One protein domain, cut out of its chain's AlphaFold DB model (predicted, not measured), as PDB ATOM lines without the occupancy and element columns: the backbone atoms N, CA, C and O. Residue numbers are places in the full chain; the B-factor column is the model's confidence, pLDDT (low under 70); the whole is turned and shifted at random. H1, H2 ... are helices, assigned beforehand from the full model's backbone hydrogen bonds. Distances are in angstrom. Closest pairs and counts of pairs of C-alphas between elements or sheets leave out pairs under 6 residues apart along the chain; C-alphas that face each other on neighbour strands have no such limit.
ATOM      1  N   SER A   6     141.296 -16.478  13.842       79.56
ATOM      2  CA  SER A   6     141.928 -16.558  15.166       79.56
ATOM      3  C   SER A   6     141.633 -15.312  16.001       79.56
ATOM      4  O   SER A   6     141.230 -15.432  17.158       79.56
ATOM      5  N   ALA A   7     141.699 -14.122  15.398       81.06
ATOM      6  CA  ALA A   7     141.315 -12.877  16.066       81.06
ATOM      7  C   ALA A   7     139.853 -12.919  16.544       81.06
ATOM      8  O   ALA A   7     139.544 -12.563  17.680       81.06
ATOM      9  N   LEU A   8     138.948 -13.431  15.705       84.56
ATOM     10  CA  LEU A   8     137.539 -13.579  16.062       84.56
ATOM     11  C   LEU A   8     137.316 -14.607  17.182       84.56
ATOM     12  O   LEU A   8     136.451 -14.392  18.030       84.56
ATOM     13  N   GLN A   9     138.092 -15.693  17.232       81.88
ATOM     14  CA  GLN A   9     138.032 -16.659  18.335       81.88
ATOM     15  C   GLN A   9     138.455 -16.037  19.671       81.88
ATOM     16  O   GLN A   9     137.765 -16.254  20.669       81.88
ATOM     17  N   VAL A  10     139.518 -15.227  19.685       80.75
ATOM     18  CA  VAL A  10     139.991 -14.520  20.889       80.75
ATOM     19  C   VAL A  10     138.953 -13.508  21.376       80.75
ATOM     20  O   VAL A  10     138.637 -13.468  22.561       80.75
ATOM     21  N   ILE A  11     138.361 -12.734  20.461       77.38
ATOM     22  CA  ILE A  11     137.343 -11.736  20.818       77.38
ATOM     23  C   ILE A  11     136.050 -12.416  21.294       77.38
ATOM     24  O   ILE A  11     135.412 -11.932  22.229       77.38
ATOM     25  N   ARG A  12     135.646 -13.541  20.681       77.19
ATOM     26  CA  ARG A  12     134.448 -14.298  21.087       77.19
ATOM     27  C   ARG A  12     134.622 -14.978  22.444       77.19
ATOM     28  O   ARG A  12     133.677 -14.967  23.230       77.19
ATOM     29  N   ARG A  13     135.796 -15.558  22.711       76.25
ATOM     30  CA  ARG A  13     136.134 -16.261  23.957       76.25
ATOM     31  C   ARG A  13     137.382 -15.633  24.586       76.25
ATOM     32  O   ARG A  13     138.471 -16.193  24.434       76.25
ATOM     33  N   PRO A  14     137.240 -14.499  25.294       62.41
ATOM     34  CA  PRO A  14     138.364 -13.893  25.988       62.41
ATOM     35  C   PRO A  14     138.821 -14.844  27.096       62.41
ATOM     36  O   PRO A  14     138.110 -15.079  28.071       62.41
ATOM     37  N   ARG A  15     139.997 -15.443  26.917       63.94
ATOM     38  CA  ARG A  15     140.674 -16.183  27.984       63.94
ATOM     39  C   ARG A  15     141.455 -15.181  28.838       63.94
ATOM     40  O   ARG A  15     141.978 -14.218  28.278       63.94
ATOM     41  N   PRO A  16     141.587 -15.402  30.155       56.81
ATOM     42  CA  PRO A  16     142.529 -14.652  30.973       56.81
ATOM     43  C   PRO A  16     143.956 -15.074  30.594       56.81
ATOM     44  O   PRO A  16     144.566 -15.932  31.223       56.81
ATOM     45  N   THR A  17     144.479 -14.532  29.497       57.34
ATOM     46  CA  THR A  17     145.890 -14.675  29.129       57.34
ATOM     47  C   THR A  17     146.711 -13.607  29.842       57.34
ATOM     48  O   THR A  17     146.320 -12.444  29.886       57.34
ATOM     49  N   ILE A  18     147.863 -14.010  30.383       51.75
ATOM     50  CA  ILE A  18     148.823 -13.192  31.144       51.75
ATOM     51  C   ILE A  18     149.617 -12.283  30.178       51.75
ATOM     52  O   ILE A  18     150.843 -12.303  30.123       51.75
ATOM     53  N   GLY A  19     148.916 -11.517  29.342       59.88
ATOM     54  CA  GLY A  19     149.508 -10.674  28.305       59.88
ATOM     55  C   GLY A  19     148.543  -9.590  27.811       59.88
ATOM     56  O   GLY A  19     147.337  -9.692  28.044       59.88
ATOM     57  N   PRO A  20     149.060  -8.538  27.152       53.16
ATOM     58  CA  PRO A  20     148.298  -7.339  26.819       53.16
ATOM     59  C   PRO A  20     147.345  -7.571  25.635       53.16
ATOM     60  O   PRO A  20     147.658  -7.250  24.491       53.16
ATOM     61  N   VAL A  21     146.153  -8.112  25.896       53.84
ATOM     62  CA  VAL A  21     145.002  -7.984  24.985       53.84
ATOM     63  C   VAL A  21     144.215  -6.756  25.438       53.84
ATOM     64  O   VAL A  21     143.333  -6.844  26.288       53.84
ATOM     65  N   HIS A  22     144.593  -5.584  24.934       54.53
ATOM     66  CA  HIS A  22     144.047  -4.312  25.402       54.53
ATOM     67  C   HIS A  22     142.713  -3.922  24.715       54.53
ATOM     68  O   HIS A  22     142.518  -4.096  23.513       54.53
ATOM     69  N   HIS A  23     141.796  -3.387  25.533       49.91
ATOM     70  CA  HIS A  23     140.622  -2.535  25.240       49.91
ATOM     71  C   HIS A  23     139.403  -3.085  24.475       49.91
ATOM     72  O   HIS A  23     138.367  -2.421  24.445       49.91
ATOM     73  N   THR A  24     139.424  -4.297  23.914       53.41
ATOM     74  CA  THR A  24     138.238  -4.812  23.178       53.41
ATOM     75  C   THR A  24     137.034  -5.164  24.067       53.41
ATOM     76  O   THR A  24     135.910  -5.278  23.571       53.41
ATOM     77  N   SER A  25     137.233  -5.320  25.380       55.72
ATOM     78  CA  SER A  25     136.168  -5.646  26.337       55.72
ATOM     79  C   SER A  25     135.195  -4.495  26.585       55.72
ATOM     80  O   SER A  25     134.019  -4.748  26.847       55.72
ATOM     81  N   ASP A  26     135.656  -3.248  26.485       57.56
ATOM     82  CA  ASP A  26     134.872  -2.083  26.911       57.56
ATOM     83  C   ASP A  26     133.808  -1.704  25.876       57.56
ATOM     84  O   ASP A  26     132.690  -1.327  26.228       57.56
ATOM     85  N   ILE A  27     134.105  -1.927  24.592       60.31
ATOM     86  CA  ILE A  27     133.174  -1.702  23.477       60.31
ATOM     87  C   ILE A  27     131.966  -2.650  23.579       60.31
ATOM     88  O   ILE A  27     130.831  -2.245  23.329       60.31
ATOM     89  N   ARG A  28     132.182  -3.897  24.026       59.59
ATOM     90  CA  ARG A  28     131.104  -4.891  24.206       59.59
ATOM     91  C   ARG A  28     130.173  -4.572  25.374       59.59
ATOM     92  O   ARG A  28     129.045  -5.048  25.379       59.59
ATOM     93  N   ARG A  29     130.636  -3.804  26.366       61.56
ATOM     94  CA  ARG A  29     129.818  -3.407  27.525       61.56
ATOM     95  C   ARG A  29     128.849  -2.272  27.198       61.56
ATOM     96  O   ARG A  29     127.858  -2.123  27.898       61.56
ATOM     97  N   ARG A  30     129.136  -1.482  26.155       64.75
ATOM     98  CA  ARG A  30     128.314  -0.331  25.749       64.75
ATOM     99  C   ARG A  30     127.404  -0.616  24.552       64.75
ATOM    100  O   ARG A  30     126.337  -0.022  24.482       64.75
ATOM    101  N   CYS A  31     127.784  -1.533  23.656       71.69
ATOM    102  CA  CYS A  31     127.008  -1.857  22.453       71.69
ATOM    103  C   CYS A  31     126.917  -3.372  22.203       71.69
ATOM    104  O   CYS A  31     127.909  -4.098  22.309       71.69
ATOM    105  N   SER A  32     125.739  -3.847  21.783       72.69
ATOM    106  CA  SER A  32     125.528  -5.225  21.322       72.69
ATOM    107  C   SER A  32     126.137  -5.418  19.928       72.69
ATOM    108  O   SER A  32     125.510  -5.128  18.911       72.69
ATOM    109  N   VAL A  33     127.383  -5.889  19.869       78.50
ATOM    110  CA  VAL A  33     128.109  -6.094  18.605       78.50
ATOM    111  C   VAL A  33     128.016  -7.554  18.155       78.50
ATOM    112  O   VAL A  33     128.489  -8.455  18.853       78.50
ATOM    113  N   SER A  34     127.468  -7.793  16.960       81.12
ATOM    114  CA  SER A  34     127.514  -9.099  16.295       81.12
ATOM    115  C   SER A  34     128.826  -9.256  15.515       81.12
ATOM    116  O   SER A  34     129.247  -8.404  14.732       81.12
ATOM    117  N   LEU A  35     129.530 -10.361  15.761       81.94
ATOM    118  CA  LEU A  35     130.822 -10.652  15.140       81.94
ATOM    119  C   LEU A  35     130.664 -11.818  14.172       81.94
ATOM    120  O   LEU A  35     130.315 -12.918  14.595       81.94
ATOM    121  N   MET A  36     130.983 -11.599  12.899       85.25
ATOM    122  CA  MET A  36     130.938 -12.610  11.839       85.25
ATOM    123  C   MET A  36     132.310 -12.756  11.174       85.25
ATOM    124  O   MET A  36     133.001 -11.756  10.940       85.25
ATOM    125  N   TRP A  37     132.699 -14.006  10.912       85.00
ATOM    126  CA  TRP A  37     133.899 -14.351  10.152       85.00
ATOM    127  C   TRP A  37     133.537 -14.547   8.683       85.00
ATOM    128  O   TRP A  37     132.513 -15.164   8.401       85.00
ATOM    129  N   VAL A  38     134.386 -14.048   7.784       85.56
ATOM    130  CA  VAL A  38     134.233 -14.195   6.330       85.56
ATOM    131  C   VAL A  38     135.539 -14.764   5.757       85.56
ATOM    132  O   VAL A  38     136.607 -14.252   6.102       85.56
ATOM    133  N   PRO A  39     135.511 -15.819   4.925       80.00
ATOM    134  CA  PRO A  39     136.720 -16.369   4.317       80.00
ATOM    135  C   PRO A  39     137.423 -15.345   3.414       80.00
ATOM    136  O   PRO A  39     136.804 -14.581   2.686       80.00
ATOM    137  N   ALA A  40     138.758 -15.325   3.456       68.75
ATOM    138  CA  ALA A  40     139.575 -14.290   2.811       68.75
ATOM    139  C   ALA A  40     139.684 -14.395   1.273       68.75
ATOM    140  O   ALA A  40     140.397 -13.586   0.679       68.75
ATOM    141  N   GLY A  41     139.036 -15.390   0.661       66.19
ATOM    142  CA  GLY A  41     139.047 -15.657  -0.782       66.19
ATOM    143  C   GLY A  41     137.678 -15.523  -1.448       66.19
ATOM    144  O   GLY A  41     137.550 -15.873  -2.614       66.19
ATOM    145  N   ASP A  42     136.676 -15.046  -0.710       72.50
ATOM    146  CA  ASP A  42     135.338 -14.822  -1.241       72.50
ATOM    147  C   ASP A  42     135.339 -13.547  -2.098       72.50
ATOM    148  O   ASP A  42     135.492 -12.437  -1.574       72.50
ATOM    149  N   GLN A  43     135.286 -13.705  -3.424       62.22
ATOM    150  CA  GLN A  43     135.375 -12.587  -4.376       62.22
ATOM    151  C   GLN A  43     134.127 -11.698  -4.331       62.22
ATOM    152  O   GLN A  43     134.208 -10.511  -4.651       62.22
ATOM    153  N   ASP A  44     133.016 -12.234  -3.826       71.44
ATOM    154  CA  ASP A  44     131.740 -11.535  -3.705       71.44
ATOM    155  C   ASP A  44     131.738 -10.524  -2.541       71.44
ATOM    156  O   ASP A  44     130.880  -9.641  -2.453       71.44
ATOM    157  N   PHE A  45     132.742 -10.575  -1.652       76.44
ATOM    158  CA  PHE A  45     132.850  -9.674  -0.505       76.44
ATOM    159  C   PHE A  45     133.717  -8.434  -0.792       76.44
ATOM    160  O   PHE A  45     134.804  -8.235  -0.232       76.44
ATOM    161  N   VAL A  46     133.181  -7.538  -1.624       79.88
ATOM    162  CA  VAL A  46     133.811  -6.264  -2.040       79.88
ATOM    163  C   VAL A  46     134.259  -5.407  -0.843       79.88
ATOM    164  O   VAL A  46     135.361  -4.853  -0.835       79.88
ATOM    165  N   LEU A  47     133.452  -5.351   0.221       82.00
ATOM    166  CA  LEU A  47     133.750  -4.602   1.451       82.00
ATOM    167  C   LEU A  47     135.034  -5.081   2.146       82.00
ATOM    168  O   LEU A  47     135.802  -4.269   2.667       82.00
ATOM    169  N   GLY A  48     135.303  -6.389   2.144       81.81
ATOM    170  CA  GLY A  48     136.506  -6.950   2.762       81.81
ATOM    171  C   GLY A  48     137.768  -6.636   1.979       81.81
ATOM    172  O   GLY A  48     138.815  -6.390   2.583       81.81
ATOM    173  N   LEU A  49     137.667  -6.594   0.650       82.06
ATOM    174  CA  LEU A  49     138.767  -6.192  -0.224       82.06
ATOM    175  C   LEU A  49     139.124  -4.718  -0.010       82.06
ATOM    176  O   LEU A  49     140.299  -4.406   0.194       82.06
ATOM    177  N   LEU A  50     138.120  -3.836   0.046       85.31
ATOM    178  CA  LEU A  50     138.313  -2.412   0.341       85.31
ATOM    179  C   LEU A  50     138.924  -2.194   1.731       85.31
ATOM    180  O   LEU A  50     139.914  -1.474   1.862       85.31
ATOM    181  N   ALA A  51     138.407  -2.875   2.758       85.38
ATOM    182  CA  ALA A  51     138.950  -2.797   4.114       85.38
ATOM    183  C   ALA A  51     140.402  -3.304   4.191       85.38
ATOM    184  O   ALA A  51     141.245  -2.694   4.851       85.38
ATOM    185  N   LYS A  52     140.731  -4.391   3.483       84.88
ATOM    186  CA  LYS A  52     142.096  -4.934   3.412       84.88
ATOM    187  C   LYS A  52     143.043  -3.990   2.670       84.88
ATOM    188  O   LYS A  52     144.187  -3.838   3.092       84.88
ATOM    189  N   ALA A  53     142.587  -3.352   1.593       86.00
ATOM    190  CA  ALA A  53     143.362  -2.346   0.870       86.00
ATOM    191  C   ALA A  53     143.620  -1.104   1.740       86.00
ATOM    192  O   ALA A  53     144.755  -0.636   1.800       86.00
ATOM    193  N   ALA A  54     142.610  -0.623   2.472       84.69
ATOM    194  CA  ALA A  54     142.754   0.478   3.425       84.69
ATOM    195  C   ALA A  54     143.729   0.133   4.565       84.69
ATOM    196  O   ALA A  54     144.626   0.916   4.863       84.69
TER     197      ALA A  54
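Overview. This is residues 6 to 54 of the 258 residues of an uncharacterized protein of Pochonia chlamydosporia 170 (UniProt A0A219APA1). An open, loosely looped chain has three short helices with no packed core between them: H1 and H2 lie in one half of its long axis, with H1 reaching to about the middle, and H3 is off by itself in the other half. H1 leads into a loop whose residues 15 to 20 stick out before H2, and a long unnamed stretch, residues 31 to 45, then crosses to H3. The printed part has 49 residues with three named helices in the order H1, H2, H3 and no named strand; the class is all helix, though under half of the residues, 23 of 49, are in named elements. The whole is loose, with a radius of gyration of the C-alphas of 13.7 A, and elongated, spanning 37 by 24 by 19 A.

Along the chain. H1 is residues 6 to 12, 9.8 A from first to last C-alpha, and begins with C-alpha 6 at (141.928, -16.558, 15.166). H2 is residues 24 to 30, 11.2 A long, with C-alpha 24 at (138.238, -4.812, 23.178). H3, the longest helix with nine residues, is residues 46 to 54, 12.5 A long, and ends with C-alpha 54 at (142.754, 0.478, 3.425).

Arrangement. H1 and H2 are close but not clearly touching; their closest C-alphas, those of Ile 11 and Thr 24, are 7.4 A apart. They run the same way at a shallow tilt of 34 degrees, only just short of steep. H3 is apart from H1 and from H2. In H1 and H3 every O i to N i+4 pair is within hydrogen-bond range; in H2 0 of 3 are, beside 3 of 4 O i to N i+3 pairs.

Size, cuts and confidence. The two C-alphas farthest apart, those of Ile 18 and Asp 44, are 38.8 A apart. The links H1 to H2, 11 residues, and H2 to H3, 15 residues, are long. Residues 42 to 47, of which 46 to 47 belong to H3, stand free. The printed part has no cut. Its mean pLDDT is 71.6, and confidence is low, under 70, at residues 14 to 30, 40 to 41 and 43.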